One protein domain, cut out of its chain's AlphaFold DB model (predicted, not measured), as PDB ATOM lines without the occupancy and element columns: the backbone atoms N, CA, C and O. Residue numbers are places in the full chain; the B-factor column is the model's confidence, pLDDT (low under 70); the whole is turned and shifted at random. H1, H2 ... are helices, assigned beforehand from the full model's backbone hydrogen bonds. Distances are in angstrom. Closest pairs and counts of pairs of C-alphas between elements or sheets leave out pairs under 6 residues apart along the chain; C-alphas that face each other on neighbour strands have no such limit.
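AT A GLANCE: This is residues 16 to 73 of the 73 residues of the protein "Uncharacterized protein DUF2631" of Umezawaea tangerina (UniProt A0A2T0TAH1). Look for a long helical hairpin: the longer helix, H2, and the shorter one, H1, lie side by side, and a loop at one end turns the chain back. At that end residues 38 to 44 stick out, and at the far end of H2 the tail of residues 68 to 73 sticks out too, adding to the length. The printed part has 58 residues with two named helices, H1 and then H2 along the chain, and no named strand, and its class is all helix. The whole is loose, with a radius of gyration of the C-alphas of 14.5 A, and it spans 49 by 19 by 13 A, a rod.

HOW THE PARTS SIT: Begin with H2, residues 43 to 67, and look from it to H1, residues 18 to 34: the two touch, with 15 pairs of C-alphas within 8 A. Find their closest C-alphas at Thr 29 and Gly 53, 5.5 A apart. H2 touches H1 with residues 49 to 60 alone. Their lines stand at a shallow tilt of 20 degrees and they run opposite ways, a helical hairpin. From centre to centre they are 10.7 A apart. In both H1 and H2 every O i to N i+4 pair is within hydrogen-bond range.

IN THESE COORDINATES: Find C-alpha 43 at (242.133, 217.859, 175.854); from there H2 runs 36.3 A to C-alpha 67 at (236.345, 239.265, 204.597). H1 begins at C-alpha 18, at (246.011, 240.209, 202.631), and its first and last C-alphas are 24.3 A apart.

THE WHOLE: Look at the C-alphas of His 41 and Arg 73 for the two farthest apart, 49.4 A. The link from H1 to H2, 8 residues, is short, and the printed part has no cut. Without the stretches that stand free, residues 38 to 44 and 68 to 73, the body spans 33 by 17 by 11 A. The mean pLDDT of the printed part is 92.5, and residues 71 to 73, which end at the chain's last residue, are under 70.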
ATOM      1  N   SER A  16     251.336 239.893 207.575       79.38
ATOM      2  CA  SER A  16     250.279 239.426 206.678       79.38
ATOM      3  C   SER A  16     249.915 240.563 205.718       79.38
ATOM      4  O   SER A  16     249.529 241.654 206.144       79.38
ATOM      5  N   PHE A  17     250.015 240.314 204.412       86.62
ATOM      6  CA  PHE A  17     249.646 241.281 203.376       86.62
ATOM      7  C   PHE A  17     248.410 240.790 202.613       86.62
ATOM      8  O   PHE A  17     248.516 240.391 201.452       86.62
ATOM      9  N   PRO A  18     247.206 240.821 203.216       87.50
ATOM     10  CA  PRO A  18     246.011 240.209 202.631       87.50
ATOM     11  C   PRO A  18     245.651 240.799 201.261       87.50
ATOM     12  O   PRO A  18     245.158 240.090 200.386       87.50
ATOM     13  N   LYS A  19     245.938 242.088 201.027       90.56
ATOM     14  CA  LYS A  19     245.768 242.711 199.704       90.56
ATOM     15  C   LYS A  19     246.767 242.163 198.679       90.56
ATOM     16  O   LYS A  19     246.349 241.826 197.577       90.56
ATOM     17  N   ALA A  20     248.047 242.046 199.038       92.69
ATOM     18  CA  ALA A  20     249.078 241.525 198.139       92.69
ATOM     19  C   ALA A  20     248.834 240.048 197.801       92.69
ATOM     20  O   ALA A  20     248.898 239.680 196.634       92.69
ATOM     21  N   ILE A  21     248.447 239.233 198.789       93.88
ATOM     22  CA  ILE A  21     248.085 237.821 198.593       93.88
ATOM     23  C   ILE A  21     246.920 237.689 197.605       93.88
ATOM     24  O   ILE A  21     246.963 236.850 196.710       93.88
ATOM     25  N   ARG A  22     245.893 238.543 197.710       95.44
ATOM     26  CA  ARG A  22     244.766 238.545 196.760       95.44
ATOM     27  C   ARG A  22     245.186 238.932 195.352       95.44
ATOM     28  O   ARG A  22     244.756 238.284 194.405       95.44
ATOM     29  N   VAL A  23     246.002 239.976 195.209       97.38
ATOM     30  CA  VAL A  23     246.519 240.395 193.897       97.38
ATOM     31  C   VAL A  23     247.353 239.273 193.283       97.38
ATOM     32  O   VAL A  23     247.100 238.901 192.141       97.38
ATOM     33  N   ALA A  24     248.269 238.678 194.049       97.81
ATOM     34  CA  ALA A  24     249.063 237.535 193.611       97.81
ATOM     35  C   ALA A  24     248.174 236.353 193.194       97.81
ATOM     36  O   ALA A  24     248.357 235.808 192.113       97.81
ATOM     37  N   GLY A  25     247.152 236.017 193.987       98.00
ATOM     38  CA  GLY A  25     246.206 234.951 193.655       98.00
ATOM     39  C   GLY A  25     245.456 235.191 192.340       98.00
ATOM     40  O   GLY A  25     245.336 234.275 191.522       98.00
ATOM     41  N   TRP A  26     244.988 236.418 192.093       98.56
ATOM     42  CA  TRP A  26     244.342 236.776 190.824       98.56
ATOM     43  C   TRP A  26     245.322 236.743 189.646       98.56
ATOM     44  O   TRP A  26     244.975 236.205 188.595       98.56
ATOM     45  N   LEU A  27     246.554 237.235 189.821       98.62
ATOM     46  CA  LEU A  27     247.598 237.149 188.793       98.62
ATOM     47  C   LEU A  27     247.925 235.693 188.443       98.62
ATOM     48  O   LEU A  27     247.955 235.343 187.265       98.62
ATOM     49  N   SER A  28     248.094 234.825 189.444       98.56
ATOM     50  CA  SER A  28     248.308 233.390 189.230       98.56
ATOM     51  C   SER A  28     247.124 232.731 188.521       98.56
ATOM     52  O   SER A  28     247.329 231.921 187.624       98.56
ATOM     53  N   THR A  29     245.890 233.106 188.868       98.62
ATOM     54  CA  THR A  29     244.678 232.600 188.200       98.62
ATOM     55  C   THR A  29     244.680 232.947 186.709       98.62
ATOM     56  O   THR A  29     244.443 232.079 185.872       98.62
ATOM     57  N   VAL A  30     244.987 234.202 186.361       98.56
ATOM     58  CA  VAL A  30     245.096 234.640 184.959       98.56
ATOM     59  C   VAL A  30     246.229 233.902 184.247       98.56
ATOM     60  O   VAL A  30     246.035 233.451 183.121       98.56
ATOM     61  N   ALA A  31     247.378 233.720 184.903       98.44
ATOM     62  CA  ALA A  31     248.502 232.980 184.338       98.44
ATOM     63  C   ALA A  31     248.125 231.529 183.995       98.44
ATOM     64  O   ALA A  31     248.431 231.082 182.895       98.44
ATOM     65  N   VAL A  32     247.395 230.826 184.874       98.31
ATOM     66  CA  VAL A  32     246.911 229.453 184.621       98.31
ATOM     67  C   VAL A  32     246.009 229.388 183.388       98.31
ATOM     68  O   VAL A  32     246.152 228.476 182.581       98.31
ATOM     69  N   PHE A  33     245.112 230.355 183.187       98.19
ATOM     70  CA  PHE A  33     244.317 230.402 181.956       98.19
ATOM     71  C   PHE A  33     245.140 230.805 180.731       98.19
ATOM     72  O   PHE A  33     244.864 230.329 179.631       98.19
ATOM     73  N   GLY A  34     246.174 231.628 180.908       97.88
ATOM     74  CA  GLY A  34     247.157 231.922 179.867       97.88
ATOM     75  C   GLY A  34     247.865 230.664 179.364       97.88
ATOM     76  O   GLY A  34     248.121 230.557 178.167       97.88
ATOM     77  N   LEU A  35     248.077 229.676 180.243       96.50
ATOM     78  CA  LEU A  35     248.634 228.377 179.865       96.50
ATOM     79  C   LEU A  35     247.741 227.585 178.911       96.50
ATOM     80  O   LEU A  35     248.237 226.613 178.388       96.50
ATOM     81  N   LEU A  36     246.487 227.967 178.627       95.88
ATOM     82  CA  LEU A  36     245.683 227.322 177.572       95.88
ATOM     83  C   LEU A  36     246.162 227.681 176.156       95.88
ATOM     84  O   LEU A  36     245.818 227.005 175.183       95.88
ATOM     85  N   ILE A  37     246.934 228.760 176.017       94.81
ATOM     86  CA  ILE A  37     247.473 229.224 174.742       94.81
ATOM     87  C   ILE A  37     248.815 228.527 174.528       94.81
ATOM     88  O   ILE A  37     249.791 228.820 175.212       94.81
ATOM     89  N   GLY A  38     248.887 227.607 173.571       87.62
ATOM     90  CA  GLY A  38     250.127 226.888 173.296       87.62
ATOM     91  C   GLY A  38     249.911 225.543 172.623       87.62
ATOM     92  O   GLY A  38     248.855 225.275 172.050       87.62
ATOM     93  N   ASN A  39     250.932 224.693 172.705       88.06
ATOM     94  CA  ASN A  39     251.047 223.442 171.956       88.06
ATOM     95  C   ASN A  39     250.252 222.265 172.566       88.06
ATOM     96  O   ASN A  39     250.770 221.158 172.720       88.06
ATOM     97  N   HIS A  40     248.992 222.491 172.937       89.44
ATOM     98  CA  HIS A  40     248.131 221.444 173.489       89.44
ATOM     99  C   HIS A  40     247.690 220.485 172.387       89.44
ATOM    100  O   HIS A  40     246.857 220.825 171.548       89.44
ATOM    101  N   HIS A  41     248.196 219.254 172.415       88.56
ATOM    102  CA  HIS A  41     247.698 218.185 171.543       88.56
ATOM    103  C   HIS A  41     246.504 217.440 172.160       88.56
ATOM    104  O   HIS A  41     245.640 216.937 171.442       88.56
ATOM    105  N   GLY A  42     246.441 217.365 173.493       87.75
ATOM    106  CA  GLY A  42     245.405 216.645 174.233       87.75
ATOM    107  C   GLY A  42     244.414 217.573 174.935       87.75
ATOM    108  O   GLY A  42     244.761 218.665 175.374       87.75
ATOM    109  N   ARG A  43     243.168 217.112 175.107       92.00
ATOM    110  CA  ARG A  43     242.133 217.859 175.854       92.00
ATOM    111  C   ARG A  43     242.269 217.726 177.373       92.00
ATOM    112  O   ARG A  43     241.692 218.529 178.099       92.00
ATOM    113  N   THR A  44     243.012 216.725 177.846       95.88
ATOM    114  CA  THR A  44     243.195 216.439 179.276       95.88
ATOM    115  C   THR A  44     243.884 217.593 179.998       95.88
ATOM    116  O   THR A  44     243.394 218.030 181.031       95.88
ATOM    117  N   GLU A  45     244.965 218.135 179.435       95.12
ATOM    118  CA  GLU A  45     245.680 219.281 180.012       95.12
ATOM    119  C   GLU A  45     244.764 220.503 180.146       95.12
ATOM    120  O   GLU A  45     244.617 221.049 181.237       95.12
ATOM    121  N   ASN A  46     244.033 220.840 179.079       96.56
ATOM    122  CA  ASN A  46     243.060 221.934 179.096       96.56
ATOM    123  C   ASN A  46     241.992 221.740 180.176       96.56
ATOM    124  O   ASN A  46     241.617 222.698 180.848       96.56
ATOM    125  N   LEU A  47     241.506 220.507 180.366       97.38
ATOM    126  CA  LEU A  47     240.530 220.200 181.410       97.38
ATOM    127  C   LEU A  47     241.100 220.489 182.803       97.38
ATOM    128  O   LEU A  47     240.429 221.139 183.603       97.38
ATOM    129  N   PHE A  48     242.331 220.057 183.089       97.25
ATOM    130  CA  PHE A  48     242.976 220.336 184.373       97.25
ATOM    131  C   PHE A  48     243.231 221.831 184.582       97.25
ATOM    132  O   PHE A  48     242.896 222.346 185.648       97.25
ATOM    133  N   LEU A  49     243.746 222.543 183.574       97.56
ATOM    134  CA  LEU A  49     243.974 223.991 183.648       97.56
ATOM    135  C   LEU A  49     242.671 224.754 183.925       97.56
ATOM    136  O   LEU A  49     242.634 225.615 184.805       97.56
ATOM    137  N   ILE A  50     241.581 224.389 183.243       98.06
ATOM    138  CA  ILE A  50     240.260 224.987 183.468       98.06
ATOM    139  C   ILE A  50     239.753 224.680 184.879       98.06
ATOM    140  O   ILE A  50     239.319 225.595 185.579       98.06
ATOM    141  N   LEU A  51     239.811 223.419 185.320       98.62
ATOM    142  CA  LEU A  51     239.340 223.023 186.650       98.62
ATOM    143  C   LEU A  51     240.106 223.748 187.762       98.62
ATOM    144  O   LEU A  51     239.488 224.276 188.688       98.62
ATOM    145  N   ILE A  52     241.434 223.822 187.651       98.62
ATOM    146  CA  ILE A  52     242.292 224.524 188.611       98.62
ATOM    147  C   ILE A  52     241.974 226.021 188.607       98.62
ATOM    148  O   ILE A  52     241.731 226.593 189.670       98.62
ATOM    149  N   GLY A  53     241.909 226.652 187.433       98.69
ATOM    150  CA  GLY A  53     241.600 228.076 187.316       98.69
ATOM    151  C   GLY A  53     240.235 228.435 187.912       98.69
ATOM    152  O   GLY A  53     240.123 229.386 188.686       98.69
ATOM    153  N   VAL A  54     239.198 227.635 187.640       98.81
ATOM    154  CA  VAL A  54     237.856 227.824 188.223       98.81
ATOM    155  C   VAL A  54     237.874 227.636 189.744       98.81
ATOM    156  O   VAL A  54     237.268 228.433 190.465       98.81
ATOM    157  N   ALA A  55     238.592 226.632 190.255       98.75
ATOM    158  CA  ALA A  55     238.729 226.419 191.694       98.75
ATOM    159  C   ALA A  55     239.424 227.605 192.388       98.75
ATOM    160  O   ALA A  55     238.978 228.045 193.451       98.75
ATOM    161  N   MET A  56     240.468 228.172 191.776       98.69
ATOM    162  CA  MET A  56     241.151 229.365 192.287       98.69
ATOM    163  C   MET A  56     240.219 230.581 192.343       98.69
ATOM    164  O   MET A  56     240.145 231.235 193.386       98.69
ATOM    165  N   ILE A  57     239.447 230.838 191.277       98.69
ATOM    166  CA  ILE A  57     238.424 231.898 191.258       98.69
ATOM    167  C   ILE A  57     237.441 231.708 192.417       98.69
ATOM    168  O   ILE A  57     237.189 232.646 193.177       98.69
ATOM    169  N   ALA A  58     236.907 230.495 192.591       98.56
ATOM    170  CA  ALA A  58     235.939 230.204 193.645       98.56
ATOM    171  C   ALA A  58     236.514 230.470 195.048       98.56
ATOM    172  O   ALA A  58     235.832 231.052 195.897       98.56
ATOM    173  N   MET A  59     237.774 230.095 195.292       98.06
ATOM    174  CA  MET A  59     238.457 230.355 196.561       98.06
ATOM    175  C   MET A  59     238.683 231.850 196.809       98.06
ATOM    176  O   MET A  59     238.384 232.328 197.906       98.06
ATOM    177  N   LEU A  60     239.142 232.601 195.804       97.81
ATOM    178  CA  LEU A  60     239.377 234.046 195.917       97.81
ATOM    179  C   LEU A  60     238.077 234.813 196.168       97.81
ATOM    180  O   LEU A  60     238.004 235.628 197.087       97.81
ATOM    181  N   VAL A  61     237.018 234.495 195.420       97.44
ATOM    182  CA  VAL A  61     235.692 235.088 195.633       97.44
ATOM    183  C   VAL A  61     235.181 234.761 197.036       97.44
ATOM    184  O   VAL A  61     234.718 235.657 197.746       97.44
ATOM    185  N   ARG A  62     235.310 233.504 197.486       96.31
ATOM    186  CA  ARG A  62     234.907 233.089 198.837       96.31
ATOM    187  C   ARG A  62     235.674 233.843 199.924       96.31
ATOM    188  O   ARG A  62     235.053 234.259 200.903       96.31
ATOM    189  N   ASP A  63     236.985 234.028 199.771       94.38
ATOM    190  CA  ASP A  63     237.808 234.819 200.697       94.38
ATOM    191  C   ASP A  63     237.340 236.280 200.756       94.38
ATOM    192  O   ASP A  63     237.092 236.832 201.833       94.38
ATOM    193  N   GLN A  64     237.126 236.899 199.595       93.81
ATOM    194  CA  GLN A  64     236.684 238.288 199.506       93.81
ATOM    195  C   GLN A  64     235.304 238.480 200.149       93.81
ATOM    196  O   GLN A  64     235.141 239.387 200.968       93.81
ATOM    197  N   VAL A  65     234.339 237.604 199.854       93.88
ATOM    198  CA  VAL A  65     232.997 237.631 200.462       93.88
ATOM    199  C   VAL A  65     233.074 237.449 201.980       93.88
ATOM    200  O   VAL A  65     232.447 238.210 202.719       93.88
ATOM    201  N   ARG A  66     233.875 236.496 202.473       90.75
ATOM    202  CA  ARG A  66     234.060 236.268 203.916       90.75
ATOM    203  C   ARG A  66     234.698 237.460 204.617       90.75
ATOM    204  O   ARG A  66     234.229 237.857 205.678       90.75
ATOM    205  N   SER A  67     235.710 238.077 204.016       87.62
ATOM    206  CA  SER A  67     236.345 239.265 204.597       87.62
ATOM    207  C   SER A  67     235.433 240.493 204.630       87.62
ATOM    208  O   SER A  67     235.583 241.346 205.494       87.62
ATOM    209  N   ARG A  68     234.462 240.564 203.714       84.81
ATOM    210  CA  ARG A  68     233.411 241.589 203.687       84.81
ATOM    211  C   ARG A  68     232.208 241.242 204.559       84.81
ATOM    212  O   ARG A  68     231.240 241.972 204.553       84.81
ATOM    213  N   THR A  69     232.187 240.104 205.238       83.62
ATOM    214  CA  THR A  69     231.064 239.710 206.108       83.62
ATOM    215  C   THR A  69     231.539 239.350 207.508       83.62
ATOM    216  O   THR A  69     230.751 238.879 208.323       83.62
ATOM    217  N   SER A  70     232.816 239.604 207.812       71.88
ATOM    218  CA  SER A  70     233.428 239.304 209.106       71.88
ATOM    219  C   SER A  70     232.803 240.090 210.256       71.88
ATOM    220  O   SER A  70     232.734 239.554 211.349       71.88
ATOM    221  N   TRP A  71     232.274 241.294 210.010       68.12
ATOM    222  CA  TRP A  71     231.585 242.104 211.026       68.12
ATOM    223  C   TRP A  71     230.218 241.549 211.456       68.12
ATOM    224  O   TRP A  71     229.605 242.078 212.376       68.12
ATOM    225  N   ARG A  72     229.682 240.547 210.742       59.66
ATOM    226  CA  ARG A  72     228.418 239.873 211.091       59.66
ATOM    227  C   ARG A  72     228.626 238.684 212.040       59.66
ATOM    228  O   ARG A  72     227.674 237.942 212.267       59.66
ATOM    229  N   ARG A  73     229.850 238.463 212.520       55.78
ATOM    230  CA  ARG A  73     230.184 237.468 213.541       55.78
ATOM    231  C   ARG A  73     230.726 238.144 214.781       55.78
ATOM    232  O   ARG A  73     231.377 239.196 214.615       55.78
TER     233      ARG A  73